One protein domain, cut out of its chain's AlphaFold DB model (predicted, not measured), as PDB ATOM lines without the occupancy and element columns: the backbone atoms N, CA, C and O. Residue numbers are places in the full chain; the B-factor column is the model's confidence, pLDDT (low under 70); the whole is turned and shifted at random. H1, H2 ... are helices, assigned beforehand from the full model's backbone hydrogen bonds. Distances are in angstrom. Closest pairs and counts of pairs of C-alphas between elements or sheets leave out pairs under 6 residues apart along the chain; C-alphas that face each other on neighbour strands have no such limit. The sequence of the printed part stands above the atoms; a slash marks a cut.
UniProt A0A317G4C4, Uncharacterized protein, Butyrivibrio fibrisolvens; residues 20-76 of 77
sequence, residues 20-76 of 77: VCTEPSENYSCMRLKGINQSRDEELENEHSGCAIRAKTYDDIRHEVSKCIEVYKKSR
ATOM      1  N   VAL A  20     140.071 113.118  47.538       90.19
ATOM      2  CA  VAL A  20     140.173 113.863  46.275       90.19
ATOM      3  C   VAL A  20     140.635 112.893  45.175       90.19
ATOM      4  O   VAL A  20     141.261 111.868  45.475       90.19
ATOM      5  N   CYS A  21     140.292 113.179  43.914       92.31
ATOM      6  CA  CYS A  21     140.793 112.424  42.764       92.31
ATOM      7  C   CYS A  21     142.326 112.337  42.792       92.31
ATOM      8  O   CYS A  21     142.988 113.240  43.300       92.31
ATOM      9  N   THR A  22     142.889 111.270  42.234       93.94
ATOM     10  CA  THR A  22     144.345 111.121  42.054       93.94
ATOM     11  C   THR A  22     144.901 112.004  40.932       93.94
ATOM     12  O   THR A  22     146.031 112.474  41.001       93.94
ATOM     13  N   GLU A  23     144.104 112.292  39.915       93.81
ATOM     14  CA  GLU A  23     144.441 113.211  38.832       93.81
ATOM     15  C   GLU A  23     143.215 114.094  38.553       93.81
ATOM     16  O   GLU A  23     142.473 113.882  37.588       93.81
ATOM     17  N   PRO A  24     142.922 115.076  39.430       92.00
ATOM     18  CA  PRO A  24     141.721 115.892  39.303       92.00
ATOM     19  C   PRO A  24     141.720 116.734  38.020       92.00
ATOM     20  O   PRO A  24     140.641 116.992  37.479       92.00
ATOM     21  N   SER A  25     142.879 117.162  37.511       92.62
ATOM     22  CA  SER A  25     142.975 117.843  36.210       92.62
ATOM     23  C   SER A  25     142.699 116.929  35.021       92.62
ATOM     24  O   SER A  25     142.105 117.389  34.059       92.62
ATOM     25  N   GLU A  26     143.021 115.637  35.097       93.25
ATOM     26  CA  GLU A  26     142.818 114.694  33.984       93.25
ATOM     27  C   GLU A  26     141.470 113.956  34.066       93.25
ATOM     28  O   GLU A  26     141.018 113.310  33.115       93.25
ATOM     29  N   ASN A  27     140.751 114.087  35.184       92.81
ATOM     30  CA  ASN A  27     139.445 113.466  35.349       92.81
ATOM     31  C   ASN A  27     138.373 114.164  34.489       92.81
ATOM     32  O   ASN A  27     137.933 115.289  34.754       92.81
ATOM     33  N   TYR A  28     137.857 113.426  33.502       92.44
ATOM     34  CA  TYR A  28     136.791 113.884  32.610       92.44
ATOM     35  C   TYR A  28     135.534 114.371  33.348       92.44
ATOM     36  O   TYR A  28     134.923 115.353  32.937       92.44
ATOM     37  N   SER A  29     135.135 113.715  34.440       91.62
ATOM     38  CA  SER A  29     133.972 114.138  35.232       91.62
ATOM     39  C   SER A  29     134.207 115.490  35.905       91.62
ATOM     40  O   SER A  29     133.299 116.321  35.901       91.62
ATOM     41  N   CYS A  30     135.416 115.731  36.424       89.88
ATOM     42  CA  CYS A  30     135.792 116.999  37.053       89.88
ATOM     43  C   CYS A  30     135.831 118.147  36.033       89.88
ATOM     44  O   CYS A  30     135.273 119.214  36.283       89.88
ATOM     45  N   MET A  31     136.409 117.906  34.850       91.25
ATOM     46  CA  MET A  31     136.542 118.920  33.797       91.25
ATOM     47  C   MET A  31     135.249 119.199  33.020       91.25
ATOM     48  O   MET A  31     134.958 120.330  32.629       91.25
ATOM     49  N   ARG A  32     134.463 118.163  32.707       91.44
ATOM     50  CA  ARG A  32     133.371 118.287  31.728       91.44
ATOM     51  C   ARG A  32     132.098 118.874  32.322       91.44
ATOM     52  O   ARG A  32     131.313 119.505  31.598       91.44
ATOM     53  N   LEU A  33     131.848 118.611  33.603       91.25
ATOM     54  CA  LEU A  33     130.620 119.002  34.280       91.25
ATOM     55  C   LEU A  33     130.695 120.476  34.671       91.25
ATOM     56  O   LEU A  33     131.460 120.860  35.548       91.25
ATOM     57  N   LYS A  34     129.855 121.302  34.035       89.62
ATOM     58  CA  LYS A  34     129.872 122.767  34.194       89.62
ATOM     59  C   LYS A  34     129.828 123.222  35.654       89.62
ATOM     60  O   LYS A  34     130.578 124.113  36.016       89.62
ATOM     61  N   GLY A  35     128.986 122.593  36.475       88.12
ATOM     62  CA  GLY A  35     128.846 122.962  37.885       88.12
ATOM     63  C   GLY A  35     130.093 122.699  38.731       88.12
ATOM     64  O   GLY A  35     130.243 123.338  39.757       88.12
ATOM     65  N   ILE A  36     130.974 121.791  38.302       89.50
ATOM     66  CA  ILE A  36     132.245 121.504  38.979       89.50
ATOM     67  C   ILE A  36     133.329 122.388  38.376       89.50
ATOM     68  O   ILE A  36     133.971 123.163  39.072       89.50
ATOM     69  N   ASN A  37     133.469 122.341  37.050       90.31
ATOM     70  CA  ASN A  37     134.557 123.004  36.344       90.31
ATOM     71  C   ASN A  37     134.554 124.533  36.479       90.31
ATOM     72  O   ASN A  37     135.591 125.161  36.329       90.31
ATOM     73  N   GLN A  38     133.396 125.148  36.726       91.38
ATOM     74  CA  GLN A  38     133.303 126.601  36.898       91.38
ATOM     75  C   GLN A  38     133.689 127.083  38.299       91.38
ATOM     76  O   GLN A  38     134.030 128.250  38.446       91.38
ATOM     77  N   SER A  39     133.594 126.225  39.317       88.06
ATOM     78  CA  SER A  39     133.850 126.589  40.717       88.06
ATOM     79  C   SER A  39     135.085 125.917  41.308       88.06
ATOM     80  O   SER A  39     135.397 126.166  42.468       88.06
ATOM     81  N   ARG A  40     135.726 125.020  40.554       88.69
ATOM     82  CA  ARG A  40     136.907 124.294  41.009       88.69
ATOM     83  C   ARG A  40     138.122 125.205  41.112       88.69
ATOM     84  O   ARG A  40     138.273 126.134  40.320       88.69
ATOM     85  N   ASP A  41     138.996 124.870  42.048       92.50
ATOM     86  CA  ASP A  41     140.338 125.427  42.150       92.50
ATOM     87  C   ASP A  41     141.320 124.328  41.744       92.50
ATOM     88  O   ASP A  41     141.530 123.355  42.465       92.50
ATOM     89  N   GLU A  42     141.845 124.441  40.527       90.88
ATOM     90  CA  GLU A  42     142.691 123.411  39.936       90.88
ATOM     91  C   GLU A  42     144.018 123.243  40.690       90.88
ATOM     92  O   GLU A  42     144.492 122.118  40.846       90.88
ATOM     93  N   GLU A  43     144.604 124.331  41.189       92.88
ATOM     94  CA  GLU A  43     145.868 124.285  41.928       92.88
ATOM     95  C   GLU A  43     145.667 123.573  43.269       92.88
ATOM     96  O   GLU A  43     146.370 122.604  43.566       92.88
ATOM     97  N   LEU A  44     144.630 123.971  44.015       91.50
ATOM     98  CA  LEU A  44     144.289 123.373  45.306       91.50
ATOM     99  C   LEU A  44     143.918 121.889  45.181       91.50
ATOM    100  O   LEU A  44     144.307 121.060  46.006       91.50
ATOM    101  N   GLU A  45     143.142 121.534  44.157       90.88
ATOM    102  CA  GLU A  45     142.722 120.149  43.940       90.88
ATOM    103  C   GLU A  45     143.898 119.247  43.562       90.88
ATOM    104  O   GLU A  45     143.961 118.112  44.035       90.88
ATOM    105  N   ASN A  46     144.843 119.737  42.755       92.31
ATOM    106  CA  ASN A  46     146.050 118.984  42.421       92.31
ATOM    107  C   ASN A  46     147.012 118.871  43.610       92.31
ATOM    108  O   ASN A  46     147.570 117.795  43.821       92.31
ATOM    109  N   GLU A  47     147.173 119.929  44.414       94.25
ATOM    110  CA  GLU A  47     147.974 119.887  45.647       94.25
ATOM    111  C   GLU A  47     147.453 118.816  46.617       94.25
ATOM    112  O   GLU A  47     148.225 118.082  47.234       94.25
ATOM    113  N   HIS A  48     146.129 118.686  46.713       91.50
ATOM    114  CA  HIS A  48     145.462 117.711  47.570       91.50
ATOM    115  C   HIS A  48     145.064 116.421  46.852       91.50
ATOM    116  O   HIS A  48     144.244 115.661  47.376       91.50
ATOM    117  N   SER A  49     145.652 116.135  45.690       92.62
ATOM    118  CA  SER A  49     145.399 114.899  44.957       92.62
ATOM    119  C   SER A  49     145.554 113.664  45.859       92.62
ATOM    120  O   SER A  49     146.495 113.545  46.650       92.62
ATOM    121  N   GLY A  50     144.580 112.753  45.785       90.56
ATOM    122  CA  GLY A  50     144.552 111.516  46.571       90.56
ATOM    123  C   GLY A  50     144.416 111.704  48.090       90.56
ATOM    124  O   GLY A  50     144.335 110.715  48.823       90.56
ATOM    125  N   CYS A  51     144.352 112.940  48.597       89.75
ATOM    126  CA  CYS A  51     144.188 113.199  50.021       89.75
ATOM    127  C   CYS A  51     142.757 112.881  50.453       89.75
ATOM    128  O   CYS A  51     141.793 113.228  49.772       89.75
ATOM    129  N   ALA A  52     142.599 112.247  51.617       86.88
ATOM    130  CA  ALA A  52     141.282 112.045  52.207       86.88
ATOM    131  C   ALA A  52     140.585 113.401  52.416       86.88
ATOM    132  O   ALA A  52     141.138 114.287  53.072       86.88
ATOM    133  N   ILE A  53     139.351 113.535  51.924       78.69
ATOM    134  CA  ILE A  53     138.419 114.621  52.245       78.69
ATOM    135  C   ILE A  53     137.960 114.369  53.680       78.69
ATOM    136  O   ILE A  53     136.868 113.878  53.968       78.69
ATOM    137  N   ARG A  54     138.873 114.598  54.617       70.81
ATOM    138  CA  ARG A  54     138.606 114.412  56.028       70.81
ATOM    139  C   ARG A  54     137.677 115.543  56.444       70.81
ATOM    140  O   ARG A  54     138.026 116.715  56.323       70.81
ATOM    141  N   ALA A  55     136.489 115.200  56.933       63.53
ATOM    142  CA  ALA A  55     135.651 116.182  57.597       63.53
ATOM    143  C   ALA A  55     136.459 116.779  58.759       63.53
ATOM    144  O   ALA A  55     136.939 116.031  59.618       63.53
ATOM    145  N   LYS A  56     136.637 118.106  58.764       65.62
ATOM    146  CA  LYS A  56     137.181 118.807  59.929       65.62
ATOM    147  C   LYS A  56     136.317 118.431  61.128       65.62
ATOM    148  O   LYS A  56     135.089 118.525  61.076       65.62
ATOM    149  N   THR A  57     136.952 117.951  62.184       75.75
ATOM    150  CA  THR A  57     136.265 117.679  63.442       75.75
ATOM    151  C   THR A  57     135.849 119.000  64.091       75.75
ATOM    152  O   THR A  57     136.333 120.074  63.725       75.75
ATOM    153  N   TYR A  58     134.944 118.945  65.071       75.25
ATOM    154  CA  TYR A  58     134.550 120.134  65.835       75.25
ATOM    155  C   TYR A  58     135.766 120.862  66.438       75.25
ATOM    156  O   TYR A  58     135.805 122.093  66.461       75.25
ATOM    157  N   ASP A  59     136.780 120.105  66.858       78.25
ATOM    158  CA  ASP A  59     138.007 120.647  67.434       78.25
ATOM    159  C   ASP A  59     138.882 121.350  66.386       78.25
ATOM    160  O   ASP A  59     139.413 122.428  66.664       78.25
ATOM    161  N   ASP A  60     138.954 120.810  65.163       78.69
ATOM    162  CA  ASP A  60     139.660 121.444  64.040       78.69
ATOM    163  C   ASP A  60     139.032 122.807  63.702       78.69
ATOM    164  O   ASP A  60     139.733 123.812  63.560       78.69
ATOM    165  N   ILE A  61     137.694 122.869  63.658       79.94
ATOM    166  CA  ILE A  61     136.942 124.108  63.404       79.94
ATOM    167  C   ILE A  61     137.149 125.107  64.551       79.94
ATOM    168  O   ILE A  61     137.401 126.292  64.318       79.94
ATOM    169  N   ARG A  62     137.075 124.647  65.806       82.19
ATOM    170  CA  ARG A  62     137.276 125.491  66.993       82.19
ATOM    171  C   ARG A  62     138.664 126.131  67.011       82.19
ATOM    172  O   ARG A  62     138.788 127.303  67.377       82.19
ATOM    173  N   HIS A  63     139.698 125.379  66.640       80.81
ATOM    174  CA  HIS A  63     141.067 125.884  66.577       80.81
ATOM    175  C   HIS A  63     141.211 127.000  65.531       80.81
ATOM    176  O   HIS A  63     141.802 128.046  65.806       80.81
ATOM    177  N   GLU A  64     140.621 126.815  64.354       80.81
ATOM    178  CA  GLU A  64     140.682 127.778  63.253       80.81
ATOM    179  C   GLU A  64     139.916 129.071  63.569       80.81
ATOM    180  O   GLU A  64     140.455 130.168  63.415       80.81
ATOM    181  N   VAL A  65     138.712 128.959  64.144       85.25
ATOM    182  CA  VAL A  65     137.939 130.118  64.626       85.25
ATOM    183  C   VAL A  65     138.700 130.881  65.714       85.25
ATOM    184  O   VAL A  65     138.710 132.113  65.713       85.25
ATOM    185  N   SER A  66     139.380 130.175  66.623       84.50
ATOM    186  CA  SER A  66     140.183 130.810  67.678       84.50
ATOM    187  C   SER A  66     141.344 131.623  67.092       84.50
ATOM    188  O   SER A  66     141.548 132.767  67.499       84.50
ATOM    189  N   LYS A  67     142.035 131.091  66.073       84.38
ATOM    190  CA  LYS A  67     143.063 131.822  65.311       84.38
ATOM    191  C   LYS A  67     142.507 133.079  64.645       84.38
ATOM    192  O   LYS A  67     143.111 134.143  64.763       84.38
ATOM    193  N   CYS A  68     141.352 132.990  63.986       78.06
ATOM    194  CA  CYS A  68     140.715 134.157  63.371       78.06
ATOM    195  C   CYS A  68     140.380 135.245  64.405       78.06
ATOM    196  O   CYS A  68     140.599 136.427  64.142       78.06
ATOM    197  N   ILE A  69     139.903 134.863  65.595       85.69
ATOM    198  CA  ILE A  69     139.611 135.805  66.687       85.69
ATOM    199  C   ILE A  69     140.889 136.487  67.193       85.69
ATOM    200  O   ILE A  69     140.868 137.686  67.464       85.69
ATOM    201  N   GLU A  70     141.999 135.760  67.325       84.88
ATOM    202  CA  GLU A  70     143.284 136.342  67.740       84.88
ATOM    203  C   GLU A  70     143.845 137.325  66.712       84.88
ATOM    204  O   GLU A  70     144.298 138.407  67.087       84.88
ATOM    205  N   VAL A  71     143.774 136.987  65.421       82.50
ATOM    206  CA  VAL A  71     144.170 137.892  64.331       82.50
ATOM    207  C   VAL A  71     143.304 139.151  64.343       82.50
ATOM    208  O   VAL A  71     143.834 140.259  64.293       82.50
ATOM    209  N   TYR A  72     141.985 138.997  64.490       80.00
ATOM    210  CA  TYR A  72     141.065 140.128  64.570       80.00
ATOM    211  C   TYR A  72     141.369 141.038  65.768       80.00
ATOM    212  O   TYR A  72     141.401 142.258  65.617       80.00
ATOM    213  N   LYS A  73     141.650 140.461  66.943       83.50
ATOM    214  CA  LYS A  73     142.062 141.222  68.135       83.50
ATOM    215  C   LYS A  73     143.359 141.997  67.893       83.50
ATOM    216  O   LYS A  73     143.379 143.190  68.152       83.50
ATOM    217  N   LYS A  74     144.384 141.360  67.316       76.62
ATOM    218  CA  LYS A  74     145.665 142.011  66.984       76.62
ATOM    219  C   LYS A  74     145.553 143.116  65.933       76.62
ATOM    220  O   LYS A  74     146.381 144.008  65.923       76.62
ATOM    221  N   SER A  75     144.570 143.049  65.034       71.00
ATOM    222  CA  SER A  75     144.348 144.080  64.006       71.00
ATOM    223  C   SER A  75     143.629 145.334  64.515       71.00
ATOM    224  O   SER A  75     143.421 146.274  63.751       71.00
ATOM    225  N   ARG A  76     143.180 145.313  65.773       68.19
ATOM    226  CA  ARG A  76     142.391 146.373  66.408       68.19
ATOM    227  C   ARG A  76     143.173 147.174  67.455       68.19
ATOM    228  O   ARG A  76     142.611 148.144  67.962       68.19
TER     229      ARG A  76
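AT A GLANCE: This is residues 20 to 76 of the 77 residues of an uncharacterized protein of Butyrivibrio fibrisolvens (UniProt A0A317G4C4). A small head of three short helices, H1, H2 and H3, with the loops around them, sits at one end, and from it a single long helix, H4, sticks out as a lone arm at the end of a drawn-out link. The head packs loosely at the level of its helices: H1 and H2 meet at a corner, while H3 touches no helix. The printed part has 57 residues with four named helices, in the order H1, H2, H3, H4, and no named strand; the class is all helix. The whole is extended, with a radius of gyration of the C-alphas of 16.1 A, and it spans 46 by 23 by 18 A, the arm making the length.

HOW THE PARTS SIT: From residue 20 the printed part runs to H1, residues 28 to 32. H2, residues 34 to 37, follows after a tight link of 1 residue. H1 and H2 touch only at the corner by their link, and only just, with 3 pairs of C-alphas within 8 A; the closest C-alphas are those of Met 31 and Asn 37, 5.2 A apart. A tight link of 4 residues joins H2 to H3, residues 42 to 47, yet these two are apart, and H1 and H3 are apart too. A short link of 10 residues joins H3 to H4, residues 58 to 74, and H4 is apart from H1, H2 and H3. In H1, H3 and H4 every O i to N i+4 pair is within hydrogen-bond range; H2, with 4 residues, is too short for such a pair.

IN THESE COORDINATES: H1 begins at C-alpha 28 at (136.791, 113.884, 32.610) and has 5 residues. H2 has 4 residues, Lys 34 to Asn 37. H3 has 6 residues and measures 8.5 A from C-alpha 42 at (142.691, 123.411, 39.936) to C-alpha 47. H4 is the longest helix, with 17 residues; it measures 24.6 A from C-alpha 58 at (134.550, 120.134, 65.835) to C-alpha 74 at (145.665, 142.011, 66.984).

THE WHOLE: The two C-alphas farthest apart are those of Tyr 28 and Arg 76, at 47.2 A. Residues 55 to 76, of which 58 to 74 belong to H4, stand free. Without them the body of 35 residues spans 24 by 16 by 15 A, with a radius of gyration of 9.2 A. The printed part has no cut, and none of its links between helices is long. The mean pLDDT of the printed part is 85.7; residues 55 to 56 and residue 76 are under 70.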